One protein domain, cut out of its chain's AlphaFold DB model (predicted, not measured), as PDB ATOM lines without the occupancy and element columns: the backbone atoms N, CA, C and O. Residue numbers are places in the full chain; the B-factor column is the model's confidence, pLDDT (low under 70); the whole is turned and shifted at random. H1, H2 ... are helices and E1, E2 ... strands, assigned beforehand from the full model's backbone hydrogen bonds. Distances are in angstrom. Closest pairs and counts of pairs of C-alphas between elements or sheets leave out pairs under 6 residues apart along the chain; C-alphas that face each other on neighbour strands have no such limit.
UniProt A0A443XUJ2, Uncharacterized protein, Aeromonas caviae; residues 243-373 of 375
ATOM      1  N   PRO A 243     164.049 155.553 229.470       94.75
ATOM      2  CA  PRO A 243     164.523 156.931 229.356       94.75
ATOM      3  C   PRO A 243     164.569 157.652 230.709       94.75
ATOM      4  O   PRO A 243     165.555 158.315 231.021       94.75
ATOM      5  N   ALA A 244     163.548 157.456 231.551       94.62
ATOM      6  CA  ALA A 244     163.526 157.999 232.905       94.62
ATOM      7  C   ALA A 244     164.669 157.429 233.752       94.62
ATOM      8  O   ALA A 244     165.401 158.199 234.373       94.62
ATOM      9  N   CYS A 245     164.903 156.115 233.702       94.38
ATOM     10  CA  CYS A 245     166.016 155.491 234.417       94.38
ATOM     11  C   CYS A 245     167.382 156.036 233.972       94.38
ATOM     12  O   CYS A 245     168.197 156.404 234.817       94.38
ATOM     13  N   ILE A 246     167.622 156.162 232.662       94.25
ATOM     14  CA  ILE A 246     168.865 156.731 232.121       94.25
ATOM     15  C   ILE A 246     169.065 158.162 232.633       94.25
ATOM     16  O   ILE A 246     170.146 158.497 233.123       94.25
ATOM     17  N   THR A 247     168.027 159.003 232.571       93.88
ATOM     18  CA  THR A 247     168.122 160.395 233.042       93.88
ATOM     19  C   THR A 247     168.379 160.487 234.543       93.88
ATOM     20  O   THR A 247     169.177 161.320 234.973       93.88
ATOM     21  N   ASP A 248     167.770 159.614 235.346       93.25
ATOM     22  CA  ASP A 248     167.990 159.579 236.788       93.25
ATOM     23  C   ASP A 248     169.409 159.105 237.124       93.25
ATOM     24  O   ASP A 248     170.132 159.778 237.861       93.25
ATOM     25  N   LYS A 249     169.883 158.023 236.489       91.44
ATOM     26  CA  LYS A 249     171.265 157.533 236.627       91.44
ATOM     27  C   LYS A 249     172.280 158.602 236.256       91.44
ATOM     28  O   LYS A 249     173.237 158.816 236.999       91.44
ATOM     29  N   MET A 250     172.058 159.301 235.147       92.69
ATOM     30  CA  MET A 250     172.879 160.434 234.743       92.69
ATOM     31  C   MET A 250     172.885 161.524 235.822       92.69
ATOM     32  O   MET A 250     173.959 161.968 236.226       92.69
ATOM     33  N   ARG A 251     171.723 161.945 236.336       92.94
ATOM     34  CA  ARG A 251     171.632 163.008 237.353       92.94
ATOM     35  C   ARG A 251     172.282 162.617 238.672       92.94
ATOM     36  O   ARG A 251     173.051 163.403 239.225       92.94
ATOM     37  N   VAL A 252     172.017 161.412 239.169       92.06
ATOM     38  CA  VAL A 252     172.653 160.867 240.376       92.06
ATOM     39  C   VAL A 252     174.165 160.775 240.177       92.06
ATOM     40  O   VAL A 252     174.928 161.224 241.036       92.06
ATOM     41  N   GLY A 253     174.604 160.278 239.019       90.69
ATOM     42  CA  GLY A 253     176.005 160.210 238.623       90.69
ATOM     43  C   GLY A 253     176.684 161.579 238.629       90.69
ATOM     44  O   GLY A 253     177.690 161.773 239.310       90.69
ATOM     45  N   LEU A 254     176.104 162.576 237.960       90.38
ATOM     46  CA  LEU A 254     176.619 163.947 237.954       90.38
ATOM     47  C   LEU A 254     176.600 164.571 239.357       90.38
ATOM     48  O   LEU A 254     177.562 165.214 239.767       90.38
ATOM     49  N   LYS A 255     175.558 164.356 240.161       90.81
ATOM     50  CA  LYS A 255     175.520 164.886 241.530       90.81
ATOM     51  C   LYS A 255     176.652 164.311 242.389       90.81
ATOM     52  O   LYS A 255     177.344 165.068 243.072       90.81
ATOM     53  N   ASN A 256     176.860 162.998 242.323       88.44
ATOM     54  CA  ASN A 256     177.804 162.281 243.179       88.44
ATOM     55  C   ASN A 256     179.256 162.392 242.700       88.44
ATOM     56  O   ASN A 256     180.166 162.517 243.516       88.44
ATOM     57  N   HIS A 257     179.489 162.351 241.387       85.06
ATOM     58  CA  HIS A 257     180.835 162.314 240.812       85.06
ATOM     59  C   HIS A 257     181.317 163.685 240.338       85.06
ATOM     60  O   HIS A 257     182.516 163.950 240.398       85.06
ATOM     61  N   PHE A 258     180.410 164.571 239.921       86.31
ATOM     62  CA  PHE A 258     180.754 165.921 239.479       86.31
ATOM     63  C   PHE A 258     180.519 166.951 240.592       86.31
ATOM     64  O   PHE A 258     181.481 167.459 241.165       86.31
ATOM     65  N   LYS A 259     179.260 167.219 240.968       86.50
ATOM     66  CA  LYS A 259     178.902 168.326 241.881       86.50
ATOM     67  C   LYS A 259     179.540 168.189 243.267       86.50
ATOM     68  O   LYS A 259     180.035 169.175 243.803       86.50
ATOM     69  N   ALA A 260     179.570 166.982 243.831       85.50
ATOM     70  CA  ALA A 260     180.158 166.735 245.150       85.50
ATOM     71  C   ALA A 260     181.694 166.879 245.199       85.50
ATOM     72  O   ALA A 260     182.244 167.059 246.282       85.50
ATOM     73  N   ASN A 261     182.385 166.814 244.053       82.94
ATOM     74  CA  ASN A 261     183.851 166.869 243.978       82.94
ATOM     75  C   ASN A 261     184.387 168.236 243.521       82.94
ATOM     76  O   ASN A 261     185.591 168.377 243.306       82.94
ATOM     77  N   LEU A 262     183.530 169.248 243.365       83.12
ATOM     78  CA  LEU A 262     183.946 170.609 243.019       83.12
ATOM     79  C   LEU A 262     184.792 171.223 244.142       83.12
ATOM     80  O   LEU A 262     184.361 171.289 245.290       83.12
ATOM     81  N   VAL A 263     185.993 171.708 243.806       74.81
ATOM     82  CA  VAL A 263     186.900 172.351 244.779       74.81
ATOM     83  C   VAL A 263     186.405 173.744 245.179       74.81
ATOM     84  O   VAL A 263     186.589 174.152 246.321       74.81
ATOM     85  N   ASN A 264     185.744 174.456 244.259       66.62
ATOM     86  CA  ASN A 264     185.167 175.781 244.490       66.62
ATOM     87  C   ASN A 264     183.680 175.769 244.111       66.62
ATOM     88  O   ASN A 264     183.338 175.436 242.979       66.62
ATOM     89  N   ALA A 265     182.802 176.155 245.043       54.31
ATOM     90  CA  ALA A 265     181.350 176.151 244.830       54.31
ATOM     91  C   ALA A 265     180.862 177.249 243.864       54.31
ATOM     92  O   ALA A 265     179.792 177.106 243.278       54.31
ATOM     93  N   VAL A 266     181.642 178.324 243.684       58.50
ATOM     94  CA  VAL A 266     181.319 179.453 242.797       58.50
ATOM     95  C   VAL A 266     182.506 179.709 241.862       58.50
ATOM     96  O   VAL A 266     183.456 180.395 242.248       58.50
ATOM     97  N   PRO A 267     182.528 179.118 240.661       58.38
ATOM     98  CA  PRO A 267     183.581 179.384 239.693       58.38
ATOM     99  C   PRO A 267     183.411 180.762 239.041       58.38
ATOM    100  O   PRO A 267     182.305 181.273 238.878       58.38
ATOM    101  N   CYS A 268     184.528 181.372 238.644       61.19
ATOM    102  CA  CYS A 268     184.498 182.532 237.757       61.19
ATOM    103  C   CYS A 268     183.990 182.092 236.376       61.19
ATOM    104  O   CYS A 268     184.551 181.153 235.808       61.19
ATOM    105  N   ALA A 269     182.993 182.795 235.831       63.88
ATOM    106  CA  ALA A 269     182.419 182.513 234.513       63.88
ATOM    107  C   ALA A 269     183.504 182.319 233.436       63.88
ATOM    108  O   ALA A 269     184.477 183.078 233.373       63.88
ATOM    109  N   GLY A 270     183.353 181.271 232.622       64.56
ATOM    110  CA  GLY A 270     184.276 180.921 231.537       64.56
ATOM    111  C   GLY A 270     185.649 180.364 231.948       64.56
ATOM    112  O   GLY A 270     186.423 179.989 231.067       64.56
ATOM    113  N   LYS A 271     185.985 180.268 233.245       71.44
ATOM    114  CA  LYS A 271     187.260 179.671 233.690       71.44
ATOM    115  C   LYS A 271     187.130 178.161 233.933       71.44
ATOM    116  O   LYS A 271     186.070 177.712 234.370       71.44
ATOM    117  N   PRO A 272     188.200 177.374 233.709       73.62
ATOM    118  CA  PRO A 272     188.219 175.966 234.083       73.62
ATOM    119  C   PRO A 272     187.950 175.768 235.577       73.62
ATOM    120  O   PRO A 272     188.437 176.527 236.420       73.62
ATOM    121  N   VAL A 273     187.196 174.724 235.903       76.88
ATOM    122  CA  VAL A 273     186.801 174.372 237.265       76.88
ATOM    123  C   VAL A 273     187.526 173.107 237.693       76.88
ATOM    124  O   VAL A 273     187.498 172.100 236.992       76.88
ATOM    125  N   THR A 274     188.182 173.142 238.850       79.94
ATOM    126  CA  THR A 274     188.890 171.975 239.386       79.94
ATOM    127  C   THR A 274     187.938 171.059 240.152       79.94
ATOM    128  O   THR A 274     187.230 171.494 241.065       79.94
ATOM    129  N   LEU A 275     187.989 169.772 239.822       77.00
ATOM    130  CA  LEU A 275     187.411 168.672 240.581       77.00
ATOM    131  C   LEU A 275     188.517 167.984 241.381       77.00
ATOM    132  O   LEU A 275     189.595 167.708 240.856       77.00
ATOM    133  N   SER A 276     188.247 167.689 242.647       80.69
ATOM    134  CA  SER A 276     189.127 166.914 243.518       80.69
ATOM    135  C   SER A 276     188.401 165.651 243.933       80.69
ATOM    136  O   SER A 276     187.551 165.682 244.820       80.69
ATOM    137  N   ILE A 277     188.754 164.534 243.306       76.81
ATOM    138  CA  ILE A 277     188.126 163.252 243.594       76.81
ATOM    139  C   ILE A 277     188.976 162.546 244.648       76.81
ATOM    140  O   ILE A 277     190.153 162.250 244.435       76.81
ATOM    141  N   ASN A 278     188.378 162.338 245.819       71.94
ATOM    142  CA  ASN A 278     189.011 161.655 246.939       71.94
ATOM    143  C   ASN A 278     188.554 160.200 246.966       71.94
ATOM    144  O   ASN A 278     187.355 159.938 247.045       71.94
ATOM    145  N   TYR A 279     189.494 159.259 246.988       72.06
ATOM    146  CA  TYR A 279     189.175 157.832 247.084       72.06
ATOM    147  C   TYR A 279     189.968 157.157 248.194       72.06
ATOM    148  O   TYR A 279     191.063 157.578 248.580       72.06
ATOM    149  N   ARG A 280     189.372 156.095 248.737       61.62
ATOM    150  CA  ARG A 280     189.976 155.208 249.730       61.62
ATOM    151  C   ARG A 280     189.881 153.797 249.174       61.62
ATOM    152  O   ARG A 280     188.775 153.303 249.026       61.62
ATOM    153  N   ASN A 281     191.019 153.177 248.871       61.78
ATOM    154  CA  ASN A 281     191.113 151.813 248.329       61.78
ATOM    155  C   ASN A 281     190.451 151.564 246.950       61.78
ATOM    156  O   ASN A 281     190.521 150.439 246.466       61.78
ATOM    157  N   ASP A 282     189.884 152.585 246.302       62.56
ATOM    158  CA  ASP A 282     189.336 152.514 244.939       62.56
ATOM    159  C   ASP A 282     190.347 153.029 243.903       62.56
ATOM    160  O   ASP A 282     191.137 153.932 244.184       62.56
ATOM    161  N   ASN A 283     190.286 152.496 242.678       67.88
ATOM    162  CA  ASN A 283     191.107 152.974 241.566       67.88
ATOM    163  C   ASN A 283     190.575 154.321 241.038       67.88
ATOM    164  O   ASN A 283     189.448 154.401 240.542       67.88
ATOM    165  N   ALA A 284     191.412 155.359 241.097       68.38
ATOM    166  CA  ALA A 284     191.154 156.685 240.539       68.38
ATOM    167  C   ALA A 284     190.643 156.640 239.088       68.38
ATOM    168  O   ALA A 284     189.697 157.346 238.734       68.38
ATOM    169  N   ASP A 285     191.216 155.755 238.268       72.56
ATOM    170  CA  ASP A 285     190.861 155.613 236.857       72.56
ATOM    171  C   ASP A 285     189.420 155.130 236.674       72.56
ATOM    172  O   ASP A 285     188.752 155.535 235.724       72.56
ATOM    173  N   LEU A 286     188.912 154.286 237.582       76.75
ATOM    174  CA  LEU A 286     187.521 153.824 237.534       76.75
ATOM    175  C   LEU A 286     186.560 154.982 237.811       76.75
ATOM    176  O   LEU A 286     185.625 155.191 237.043       76.75
ATOM    177  N   LYS A 287     186.829 155.790 238.843       75.62
ATOM    178  CA  LYS A 287     185.983 156.945 239.193       75.62
ATOM    179  C   LYS A 287     185.970 158.015 238.107       75.62
ATOM    180  O   LYS A 287     184.930 158.621 237.853       75.62
ATOM    181  N   ILE A 288     187.105 158.232 237.447       75.56
ATOM    182  CA  ILE A 288     187.203 159.164 236.321       75.56
ATOM    183  C   ILE A 288     186.453 158.621 235.099       75.56
ATOM    184  O   ILE A 288     185.726 159.373 234.451       75.56
ATOM    185  N   LYS A 289     186.579 157.325 234.793       80.06
ATOM    186  CA  LYS A 289     185.812 156.686 233.712       80.06
ATOM    187  C   LYS A 289     184.305 156.772 233.957       80.06
ATOM    188  O   LYS A 289     183.568 157.088 233.027       80.06
ATOM    189  N   GLU A 290     183.852 156.556 235.192       82.50
ATOM    190  CA  GLU A 290     182.447 156.736 235.586       82.50
ATOM    191  C   GLU A 290     181.980 158.183 235.378       82.50
ATOM    192  O   GLU A 290     180.952 158.412 234.742       82.50
ATOM    193  N   LEU A 291     182.757 159.168 235.846       84.25
ATOM    194  CA  LEU A 291     182.455 160.587 235.637       84.25
ATOM    195  C   LEU A 291     182.357 160.934 234.143       84.25
ATOM    196  O   LEU A 291     181.389 161.563 233.722       84.25
ATOM    197  N   SER A 292     183.330 160.493 233.344       83.94
ATOM    198  CA  SER A 292     183.339 160.697 231.892       83.94
ATOM    199  C   SER A 292     182.110 160.069 231.226       83.94
ATOM    200  O   SER A 292     181.446 160.728 230.429       83.94
ATOM    201  N   ARG A 293     181.720 158.848 231.621       86.75
ATOM    202  CA  ARG A 293     180.495 158.184 231.137       86.75
ATOM    203  C   ARG A 293     179.245 159.026 231.407       86.75
ATOM    204  O   ARG A 293     178.426 159.178 230.505       86.75
ATOM    205  N   PHE A 294     179.096 159.592 232.607       88.94
ATOM    206  CA  PHE A 294     177.929 160.421 232.943       88.94
ATOM    207  C   PHE A 294     177.916 161.770 232.224       88.94
ATOM    208  O   PHE A 294     176.854 162.197 231.778       88.94
ATOM    209  N   ILE A 295     179.075 162.415 232.065       87.06
ATOM    210  CA  ILE A 295     179.190 163.640 231.263       87.06
ATOM    211  C   ILE A 295     178.810 163.333 229.810       87.06
ATOM    212  O   ILE A 295     177.946 164.001 229.255       87.06
ATOM    213  N   ASN A 296     179.372 162.278 229.217       85.88
ATOM    214  CA  ASN A 296     179.064 161.885 227.842       85.88
ATOM    215  C   ASN A 296     177.572 161.591 227.654       85.88
ATOM    216  O   ASN A 296     176.973 162.094 226.710       85.88
ATOM    217  N   CYS A 297     176.961 160.844 228.577       89.12
ATOM    218  CA  CYS A 297     175.520 160.590 228.580       89.12
ATOM    219  C   CYS A 297     174.713 161.900 228.565       89.12
ATOM    220  O   CYS A 297     173.783 162.050 227.774       89.12
ATOM    221  N   ALA A 298     175.112 162.876 229.378       88.31
ATOM    222  CA  ALA A 298     174.448 164.169 229.462       88.31
ATOM    223  C   ALA A 298     174.542 164.977 228.162       88.31
ATOM    224  O   ALA A 298     173.543 165.523 227.699       88.31
ATOM    225  N   TYR A 299     175.718 164.995 227.534       86.31
ATOM    226  CA  TYR A 299     175.917 165.614 226.223       86.31
ATOM    227  C   TYR A 299     175.088 164.939 225.130       86.31
ATOM    228  O   TYR A 299     174.427 165.630 224.355       86.31
ATOM    229  N   GLN A 300     175.050 163.603 225.118       87.12
ATOM    230  CA  GLN A 300     174.218 162.851 224.181       87.12
ATOM    231  C   GLN A 300     172.739 163.201 224.357       87.12
ATOM    232  O   GLN A 300     172.093 163.534 223.371       87.12
ATOM    233  N   ILE A 301     172.219 163.243 225.590       87.25
ATOM    234  CA  ILE A 301     170.835 163.672 225.868       87.25
ATOM    235  C   ILE A 301     170.582 165.098 225.355       87.25
ATOM    236  O   ILE A 301     169.548 165.352 224.737       87.25
ATOM    237  N   MET A 302     171.540 166.014 225.533       83.38
ATOM    238  CA  MET A 302     171.466 167.383 225.006       83.38
ATOM    239  C   MET A 302     171.569 167.487 223.474       83.38
ATOM    240  O   MET A 302     171.284 168.549 222.925       83.38
ATOM    241  N   GLY A 303     171.939 166.413 222.770       80.06
ATOM    242  CA  GLY A 303     172.173 166.425 221.322       80.06
ATOM    243  C   GLY A 303     173.519 167.023 220.916       80.06
ATOM    244  O   GLY A 303     173.701 167.429 219.768       80.06
ATOM    245  N   GLU A 304     174.470 167.090 221.844       76.50
ATOM    246  CA  GLU A 304     175.799 167.645 221.622       76.50
ATOM    247  C   GLU A 304     176.837 166.520 221.445       76.50
ATOM    248  O   GLU A 304     176.983 165.641 222.289       76.50
ATOM    249  N   TYR A 305     177.589 166.545 220.340       60.97
ATOM    250  CA  TYR A 305     178.438 165.421 219.902       60.97
ATOM    251  C   TYR A 305     179.937 165.549 220.231       60.97
ATOM    252  O   TYR A 305     180.727 164.770 219.702       60.97
ATOM    253  N   ASN A 306     180.367 166.514 221.057       57.72
ATOM    254  CA  ASN A 306     181.801 166.789 221.252       57.72
ATOM    255  C   ASN A 306     182.310 166.604 222.700       57.72
ATOM    256  O   ASN A 306     182.547 167.604 223.382       57.72
ATOM    257  N   PRO A 307     182.532 165.346 223.141       51.84
ATOM    258  CA  PRO A 307     183.008 165.004 224.480       51.84
ATOM    259  C   PRO A 307     184.483 165.354 224.776       51.84
ATOM    260  O   PRO A 307     184.908 165.403 225.932       51.84
ATOM    261  N   GLU A 308     185.300 165.592 223.744       45.81
ATOM    262  CA  GLU A 308     186.770 165.576 223.856       45.81
ATOM    263  C   GLU A 308     187.386 166.809 224.545       45.81
ATOM    264  O   GLU A 308     188.597 166.876 224.744       45.81
ATOM    265  N   ARG A 309     186.571 167.786 224.968       52.56
ATOM    266  CA  ARG A 309     187.031 169.008 225.659       52.56
ATOM    267  C   ARG A 309     186.763 169.032 227.167       52.56
ATOM    268  O   ARG A 309     186.998 170.054 227.809       52.56
ATOM    269  N   HIS A 310     186.222 167.959 227.742       60.50
ATOM    270  CA  HIS A 310     185.544 168.062 229.041       60.50
ATOM    271  C   HIS A 310     186.416 167.821 230.266       60.50
ATOM    272  O   HIS A 310     186.091 168.354 231.320       60.50
ATOM    273  N   LEU A 311     187.505 167.060 230.147       61.94
ATOM    274  CA  LEU A 311     188.456 166.823 231.233       61.94
ATOM    275  C   LEU A 311     189.858 167.171 230.736       61.94
ATOM    276  O   LEU A 311     190.445 166.443 229.939       61.94
ATOM    277  N   THR A 312     190.386 168.301 231.188       54.62
ATOM    278  CA  THR A 312     191.735 168.766 230.864       54.62
ATOM    279  C   THR A 312     192.605 168.671 232.112       54.62
ATOM    280  O   THR A 312     192.226 169.132 233.181       54.62
ATOM    281  N   GLU A 313     193.778 168.063 231.976       53.78
ATOM    282  CA  GLU A 313     194.800 167.886 233.019       53.78
ATOM    283  C   GLU A 313     194.516 166.815 234.087       53.78
ATOM    284  O   GLU A 313     193.510 166.818 234.799       53.78
ATOM    285  N   TYR A 314     195.484 165.902 234.207       54.88
ATOM    286  CA  TYR A 314     195.536 164.832 235.194       54.88
ATOM    287  C   TYR A 314     196.740 165.067 236.103       54.88
ATOM    288  O   TYR A 314     197.882 164.854 235.696       54.88
ATOM    289  N   ALA A 315     196.496 165.482 237.344       49.09
ATOM    290  CA  ALA A 315     197.525 165.510 238.378       49.09
ATOM    291  C   ALA A 315     197.128 164.536 239.493       49.09
ATOM    292  O   ALA A 315     196.231 164.814 240.295       49.09
ATOM    293  N   MET A 316     197.780 163.372 239.529       50.16
ATOM    294  CA  MET A 316     197.641 162.417 240.630       50.16
ATOM    295  C   MET A 316     198.618 162.778 241.750       50.16
ATOM    296  O   MET A 316     199.830 162.780 241.544       50.16
ATOM    297  N   ALA A 317     198.098 163.046 242.948       49.53
ATOM    298  CA  ALA A 317     198.906 163.182 244.154       49.53
ATOM    299  C   ALA A 317     198.621 161.992 245.080       49.53
ATOM    300  O   ALA A 317     197.517 161.839 245.608       49.53
ATOM    301  N   ARG A 318     199.624 161.130 245.274       46.94
ATOM    302  CA  ARG A 318     199.558 160.005 246.216       46.94
ATOM    303  C   ARG A 318     200.043 160.461 247.585       46.94
ATOM    304  O   ARG A 318     201.165 160.950 247.702       46.94
ATOM    305  N   SER A 319     199.234 160.269 248.626       46.00
ATOM    306  CA  SER A 319     199.653 160.511 250.009       46.00
ATOM    307  C   SER A 319     199.508 159.238 250.847       46.00
ATOM    308  O   SER A 319     198.458 158.596 250.881       46.00
ATOM    309  N   ASN A 320     200.592 158.847 251.519       44.62
ATOM    310  CA  ASN A 320     200.607 157.690 252.410       44.62
ATOM    311  C   ASN A 320     200.277 158.146 253.835       44.62
ATOM    312  O   ASN A 320     201.044 158.907 254.423       44.62
ATOM    313  N   GLY A 321     199.169 157.663 254.404       49.78
ATOM    314  CA  GLY A 321     198.832 157.872 255.813       49.78
ATOM    315  C   GLY A 321     198.985 156.583 256.619       49.78
ATOM    316  O   GLY A 321     198.337 155.582 256.312       49.78
ATOM    317  N   ASN A 322     199.806 156.601 257.671       48.00
ATOM    318  CA  ASN A 322     199.822 155.543 258.684       48.00
ATOM    319  C   ASN A 322     198.909 155.951 259.842       48.00
ATOM    320  O   ASN A 322     199.182 156.939 260.520       48.00
ATOM    321  N   PHE A 323     197.847 155.184 260.084       52.12
ATOM    322  CA  PHE A 323     196.960 155.382 261.228       52.12
ATOM    323  C   PHE A 323     197.252 154.314 262.278       52.12
ATOM    324  O   PHE A 323     197.244 153.120 261.981       52.12
ATOM    325  N   ARG A 324     197.541 154.740 263.509       43.84
ATOM    326  CA  ARG A 324     197.787 153.835 264.636       43.84
ATOM    327  C   ARG A 324     196.461 153.594 265.354       43.84
ATOM    328  O   ARG A 324     195.866 154.539 265.861       43.84
ATOM    329  N   GLY A 325     195.984 152.353 265.351       47.97
ATOM    330  CA  GLY A 325     194.818 151.956 266.134       47.97
ATOM    331  C   GLY A 325     195.124 151.974 267.633       47.97
ATOM    332  O   GLY A 325     196.286 151.920 268.043       47.97
ATOM    333  N   THR A 326     194.079 151.992 268.459       55.78
ATOM    334  CA  THR A 326     194.166 151.965 269.933       55.78
ATOM    335  C   THR A 326     194.938 150.762 270.484       55.78
ATOM    336  O   THR A 326     195.490 150.843 271.574       55.78
ATOM    337  N   ASN A 327     195.063 149.683 269.704       60.78
ATOM    338  CA  ASN A 327     195.775 148.457 270.081       60.78
ATOM    339  C   ASN A 327     197.241 148.432 269.592       60.78
ATOM    340  O   ASN A 327     197.862 147.375 269.541       60.78
ATOM    341  N   GLY A 328     197.793 149.565 269.142       47.56
ATOM    342  CA  GLY A 328     199.180 149.670 268.667       47.56
ATOM    343  C   GLY A 328     199.434 149.173 267.235       47.56
ATOM    344  O   GLY A 328     200.508 149.436 266.694       47.56
ATOM    345  N   GLN A 329     198.453 148.528 266.592       48.16
ATOM    346  CA  GLN A 329     198.516 148.114 265.186       48.16
ATOM    347  C   GLN A 329     198.448 149.332 264.250       48.16
ATOM    348  O   GLN A 329     197.560 150.177 264.380       48.16
ATOM    349  N   SER A 330     199.382 149.435 263.300       42.84
ATOM    350  CA  SER A 330     199.346 150.461 262.252       42.84
ATOM    351  C   SER A 330     198.593 149.947 261.031       42.84
ATOM    352  O   SER A 330     199.039 148.995 260.390       42.84
ATOM    353  N   ILE A 331     197.491 150.598 260.672       47.34
ATOM    354  CA  ILE A 331     196.807 150.365 259.401       47.34
ATOM    355  C   ILE A 331     197.313 151.420 258.418       47.34
ATOM    356  O   ILE A 331     197.226 152.627 258.667       47.34
ATOM    357  N   ARG A 332     197.873 150.958 257.301       48.81
ATOM    358  CA  ARG A 332     198.291 151.819 256.196       48.81
ATOM    359  C   ARG A 332     197.060 152.100 255.343       48.81
ATOM    360  O   ARG A 332     196.517 151.183 254.736       48.81
ATOM    361  N   ILE A 333     196.595 153.345 255.335       51.50
ATOM    362  CA  ILE A 333     195.469 153.769 254.498       51.50
ATOM    363  C   ILE A 333     196.050 154.586 253.349       51.50
ATOM    364  O   ILE A 333     196.638 155.650 253.568       51.50
ATOM    365  N   PHE A 334     195.889 154.086 252.126       50.78
ATOM    366  CA  PHE A 334     196.239 154.828 250.921       50.78
ATOM    367  C   PHE A 334     195.136 155.854 250.654       50.78
ATOM    368  O   PHE A 334     193.990 155.494 250.381       50.78
ATOM    369  N   LYS A 335     195.470 157.140 250.801       56.03
ATOM    370  CA  LYS A 335     194.604 158.244 250.389       56.03
ATOM    371  C   LYS A 335     195.192 158.830 249.117       56.03
ATOM    372  O   LYS A 335     196.218 159.517 249.150       56.03
ATOM    373  N   GLU A 336     194.539 158.533 248.007       62.53
ATOM    374  CA  GLU A 336     194.855 159.138 246.723       62.53
ATOM    375  C   GLU A 336     193.810 160.209 246.418       62.53
ATOM    376  O   GLU A 336     192.607 160.010 246.609       62.53
ATOM    377  N   THR A 337     194.292 161.361 245.967       66.81
ATOM    378  CA  THR A 337     193.454 162.436 245.448       66.81
ATOM    379  C   THR A 337     193.902 162.666 244.015       66.81
ATOM    380  O   THR A 337     195.071 163.002 243.797       66.81
ATOM    381  N   ALA A 338     193.011 162.497 243.031       70.12
ATOM    382  CA  ALA A 338     193.277 163.094 241.722       70.12
ATOM    383  C   ALA A 338     192.543 164.413 241.601       70.12
ATOM    384  O   ALA A 338     191.395 164.576 242.028       70.12
ATOM    385  N   LYS A 339     193.251 165.352 240.986       73.31
ATOM    386  CA  LYS A 339     192.678 166.596 240.519       73.31
ATOM    387  C   LYS A 339     192.522 166.506 239.014       73.31
ATOM    388  O   LYS A 339     193.443 166.076 238.318       73.31
ATOM    389  N   THR A 340     191.359 166.919 238.545       74.06
ATOM    390  CA  THR A 340     191.079 167.106 237.124       74.06
ATOM    391  C   THR A 340     190.395 168.449 236.929       74.06
ATOM    392  O   THR A 340     189.807 168.977 237.878       74.06
ATOM    393  N   THR A 341     190.508 169.054 235.749       74.12
ATOM    394  CA  THR A 341     189.797 170.299 235.443       74.12
ATOM    395  C   THR A 341     188.754 170.072 234.366       74.12
ATOM    396  O   THR A 341     188.948 169.273 233.454       74.12
ATOM    397  N   VAL A 342     187.637 170.777 234.486       76.56
ATOM    398  CA  VAL A 342     186.546 170.784 233.515       76.56
ATOM    399  C   VAL A 342     186.437 172.184 232.933       76.56
ATOM    400  O   VAL A 342     186.575 173.164 233.665       76.56
ATOM    401  N   SER A 343     186.210 172.302 231.624       76.25
ATOM    402  CA  SER A 343     186.019 173.613 230.992       76.25
ATOM    403  C   SER A 343     184.832 174.367 231.621       76.25
ATOM    404  O   SER A 343     183.866 173.746 232.068       76.25
ATOM    405  N   GLY A 344     184.882 175.705 231.657       75.69
ATOM    406  CA  GLY A 344     183.802 176.513 232.243       75.69
ATOM    407  C   GLY A 344     182.446 176.280 231.563       75.69
ATOM    408  O   GLY A 344     181.438 176.112 232.243       75.69
ATOM    409  N   GLU A 345     182.440 176.152 230.233       77.38
ATOM    410  CA  GLU A 345     181.239 175.847 229.442       77.38
ATOM    411  C   GLU A 345     180.631 174.488 229.825       77.38
ATOM    412  O   GLU A 345     179.424 174.365 230.028       77.38
ATOM    413  N   THR A 346     181.469 173.457 229.974       78.62
ATOM    414  CA  THR A 346     181.014 172.136 230.419       78.62
ATOM    415  C   THR A 346     180.452 172.189 231.831       78.62
ATOM    416  O   THR A 346     179.420 171.577 232.095       78.62
ATOM    417  N   TYR A 347     181.089 172.936 232.736       83.12
ATOM    418  CA  TYR A 347     180.568 173.127 234.087       83.12
ATOM    419  C   TYR A 347     179.163 173.740 234.066       83.12
ATOM    420  O   TYR A 347     178.254 173.177 234.677       83.12
ATOM    421  N   GLU A 348     178.970 174.839 233.335       80.06
ATOM    422  CA  GLU A 348     177.681 175.536 233.247       80.06
ATOM    423  C   GLU A 348     176.586 174.605 232.709       80.06
ATOM    424  O   GLU A 348     175.504 174.522 233.293       80.06
ATOM    425  N   LYS A 349     176.898 173.811 231.678       83.00
ATOM    426  CA  LYS A 349     175.984 172.802 231.118       83.00
ATOM    427  C   LYS A 349     175.635 171.696 232.115       83.00
ATOM    428  O   LYS A 349     174.464 171.354 232.263       83.00
ATOM    429  N   MET A 350     176.620 171.142 232.825       86.81
ATOM    430  CA  MET A 350     176.373 170.074 233.806       86.81
ATOM    431  C   MET A 350     175.538 170.567 234.992       86.81
ATOM    432  O   MET A 350     174.676 169.836 235.478       86.81
ATOM    433  N   ILE A 351     175.761 171.804 235.450       87.00
ATOM    434  CA  ILE A 351     174.921 172.420 236.482       87.00
ATOM    435  C   ILE A 351     173.503 172.647 235.956       87.00
ATOM    436  O   ILE A 351     172.557 172.236 236.621       87.00
ATOM    437  N   ALA A 352     173.349 173.186 234.743       86.50
ATOM    438  CA  ALA A 352     172.036 173.382 234.137       86.50
ATOM    439  C   ALA A 352     171.238 172.068 234.049       86.50
ATOM    440  O   ALA A 352     170.086 172.029 234.463       86.50
ATOM    441  N   ILE A 353     171.855 170.958 233.624       88.50
ATOM    442  CA  ILE A 353     171.214 169.627 233.578       88.50
ATOM    443  C   ILE A 353     170.753 169.146 234.962       88.50
ATOM    444  O   ILE A 353     169.697 168.515 235.102       88.50
ATOM    445  N   LEU A 354     171.533 169.430 236.005       89.56
ATOM    446  CA  LEU A 354     171.156 169.096 237.378       89.56
ATOM    447  C   LEU A 354     169.954 169.912 237.871       89.56
ATOM    448  O   LEU A 354     169.253 169.429 238.757       89.56
ATOM    449  N   ASP A 355     169.670 171.063 237.263       88.81
ATOM    450  CA  ASP A 355     168.534 171.924 237.605       88.81
ATOM    451  C   ASP A 355     167.330 171.732 236.648       88.81
ATOM    452  O   ASP A 355     166.186 171.974 237.036       88.81
ATOM    453  N   THR A 356     167.540 171.204 235.436       91.69
ATOM    454  CA  THR A 356     166.490 170.936 234.431       91.69
ATOM    455  C   THR A 356     165.472 169.884 234.897       91.69
ATOM    456  O   THR A 356     165.878 168.794 235.290       91.69
ATOM    457  N   PRO A 357     164.148 170.104 234.795       92.44
ATOM    458  CA  PRO A 357     163.148 169.102 235.176       92.44
ATOM    459  C   PRO A 357     163.372 167.728 234.519       92.44
ATOM    460  O   PRO A 357     163.685 167.642 233.332       92.44
ATOM    461  N   ALA A 358     163.171 166.643 235.278       90.88
ATOM    462  CA  ALA A 358     163.415 165.279 234.796       90.88
ATOM    463  C   ALA A 358     162.589 164.936 233.545       90.88
ATOM    464  O   ALA A 358     163.103 164.303 232.631       90.88
ATOM    465  N   THR A 359     161.347 165.421 233.470       92.56
ATOM    466  CA  THR A 359     160.463 165.241 232.309       92.56
ATOM    467  C   THR A 359     161.077 165.786 231.021       92.56
ATOM    468  O   THR A 359     161.068 165.102 230.005       92.56
ATOM    469  N   VAL A 360     161.705 166.964 231.078       93.31
ATOM    470  CA  VAL A 360     162.372 167.576 229.921       93.31
ATOM    471  C   VAL A 360     163.579 166.743 229.487       93.31
ATOM    472  O   VAL A 360     163.757 166.489 228.302       93.31
ATOM    473  N   LEU A 361     164.392 166.267 230.435       91.31
ATOM    474  CA  LEU A 361     165.541 165.407 230.124       91.31
ATOM    475  C   LEU A 361     165.108 164.069 229.504       91.31
ATOM    476  O   LEU A 361     165.791 163.555 228.619       91.31
ATOM    477  N   VAL A 362     163.968 163.526 229.940       93.12
ATOM    478  CA  VAL A 362     163.363 162.317 229.367       93.12
ATOM    479  C   VAL A 362     162.931 162.560 227.927       93.12
ATOM    480  O   VAL A 362     163.305 161.785 227.047       93.12
ATOM    481  N   ASP A 363     162.215 163.654 227.665       92.75
ATOM    482  CA  ASP A 363     161.798 164.022 226.309       92.75
ATOM    483  C   ASP A 363     163.009 164.196 225.380       92.75
ATOM    484  O   ASP A 363     163.013 163.715 224.243       92.75
ATOM    485  N   MET A 364     164.076 164.816 225.888       90.06
ATOM    486  CA  MET A 364     165.336 164.975 225.167       90.06
ATOM    487  C   MET A 364     165.978 163.616 224.857       90.06
ATOM    488  O   MET A 364     166.283 163.353 223.695       90.06
ATOM    489  N   ALA A 365     166.088 162.709 225.831       87.50
ATOM    490  CA  ALA A 365     166.616 161.359 225.614       87.50
ATOM    491  C   ALA A 365     165.810 160.570 224.563       87.50
ATOM    492  O   ALA A 365     166.382 159.893 223.707       87.50
ATOM    493  N   VAL A 366     164.479 160.703 224.565       89.19
ATOM    494  CA  VAL A 366     163.606 160.088 223.551       89.19
ATOM    495  C   VAL A 366     163.814 160.721 222.171       89.19
ATOM    496  O   VAL A 366     163.801 160.017 221.160       89.19
ATOM    497  N   SER A 367     164.025 162.036 222.096       84.81
ATOM    498  CA  SER A 367     164.207 162.753 220.827       84.81
ATOM    499  C   SER A 367     165.499 162.374 220.092       84.81
ATOM    500  O   SER A 367     165.496 162.287 218.861       84.81
ATOM    501  N   GLN A 368     166.571 162.050 220.822       76.69
ATOM    502  CA  GLN A 368     167.845 161.626 220.228       76.69
ATOM    503  C   GLN A 368     167.729 160.304 219.468       76.69
ATOM    504  O   GLN A 368     168.367 160.129 218.431       76.69
ATOM    505  N   GLN A 369     166.806 159.431 219.881       65.00
ATOM    506  CA  GLN A 369     166.481 158.213 219.143       65.00
ATOM    507  C   GLN A 369     166.046 158.506 217.696       65.00
ATOM    508  O   GLN A 369     166.365 157.748 216.782       65.00
ATOM    509  N   ARG A 370     165.290 159.592 217.474       59.94
ATOM    510  CA  ARG A 370     164.746 159.923 216.147       59.94
ATOM    511  C   ARG A 370     165.815 160.473 215.206       59.94
ATOM    512  O   ARG A 370     165.720 160.262 214.003       59.94
ATOM    513  N   ASN A 371     166.839 161.125 215.753       58.66
ATOM    514  CA  ASN A 371     167.916 161.741 214.978       58.66
ATOM    515  C   ASN A 371     169.099 160.786 214.734       58.66
ATOM    516  O   ASN A 371     169.794 160.930 213.731       58.66
ATOM    517  N   GLY A 372     169.298 159.782 215.597       50.78
ATOM    518  CA  GLY A 372     170.329 158.748 215.437       50.78
ATOM    519  C   GLY A 372     170.069 157.727 214.317       50.78
ATOM    520  O   GLY A 372     170.974 156.978 213.971       50.78
ATOM    521  N   GLY A 373     168.865 157.702 213.729       41.75
ATOM    522  CA  GLY A 373     168.518 156.849 212.578       41.75
ATOM    523  C   GLY A 373     168.706 157.503 211.201       41.75
ATOM    524  O   GLY A 373     168.376 156.885 210.193       41.75
TER     525      GLY A 373
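Overview. This is residues 243 to 373 of the 375 residues of an uncharacterized protein of Aeromonas caviae (UniProt A0A443XUJ2). A cluster of four crossed helices forms one end, and from it a twisted three-stranded sheet reaches away, its E2 and E3 hairpin making a long arm whose residues 320 to 334 extend past E1. The printed part has 131 residues, in the order H1 E1 H2 E2 E3 H3 H4, with the antiparallel sheet ordered E1, E3, E2. The class is mixed, helices and strands; the whole is loose, with a radius of gyration of the C-alphas of 17.7 A and spans of 63 by 31 by 25 A.

Arrangement. Begin with H1, residues 243 to 261, kinked by 26 degrees near residue 255. Its residues 250 to 258 touch H2, residues 284 to 302, at a steep tilt of 49 degrees, opposite ways; the closest C-alphas, of Met 250 and Phe 294, are 5.4 A apart. E1, residues 273 to 280, pairs antiparallel with E3, residues 330 to 342: look for N 275 and O 340, 2.8 A apart. On the other side of E3 is E2, residues 312 to 324, antiparallel, with N 323 and O 331 at 3.0 A. E1, H2 and E2 form a split strand-helix-strand unit, two strands running the same way with E3 between them, its crossover right-handed. H3, residues 344 to 355, touches H1, closest at C-alphas 354 and 251, 6.1 A. H4, residues 358 to 371, touches H2, closest at C-alphas 365 and 301, 4.8 A, and is not on the sheet. H1, H2 and H3 only graze the sheet. Every O i to N i+4 pair is within hydrogen-bond range in H2 and H3, against 12 of 15 in H1 and 7 of 10 in H4.

Along the chain. Find C-alpha 243 at (164.523, 156.931, 229.356); H1 runs 26.2 A from there. H2 is 27.3 A long, E2 37.4 A and E3 37.5 A. H4 ends at C-alpha 371, (167.916, 161.741, 214.978).

Size, cuts and confidence. The farthest C-alphas, of Gly 328 and Gly 373, are 64.3 A apart. The printed part has no cut; the link from H1 to E1 is long, 11 residues. Look for pLDDT under 70 at residues 264 to 270, 280 to 284, 305 to 337 and 369 to 373.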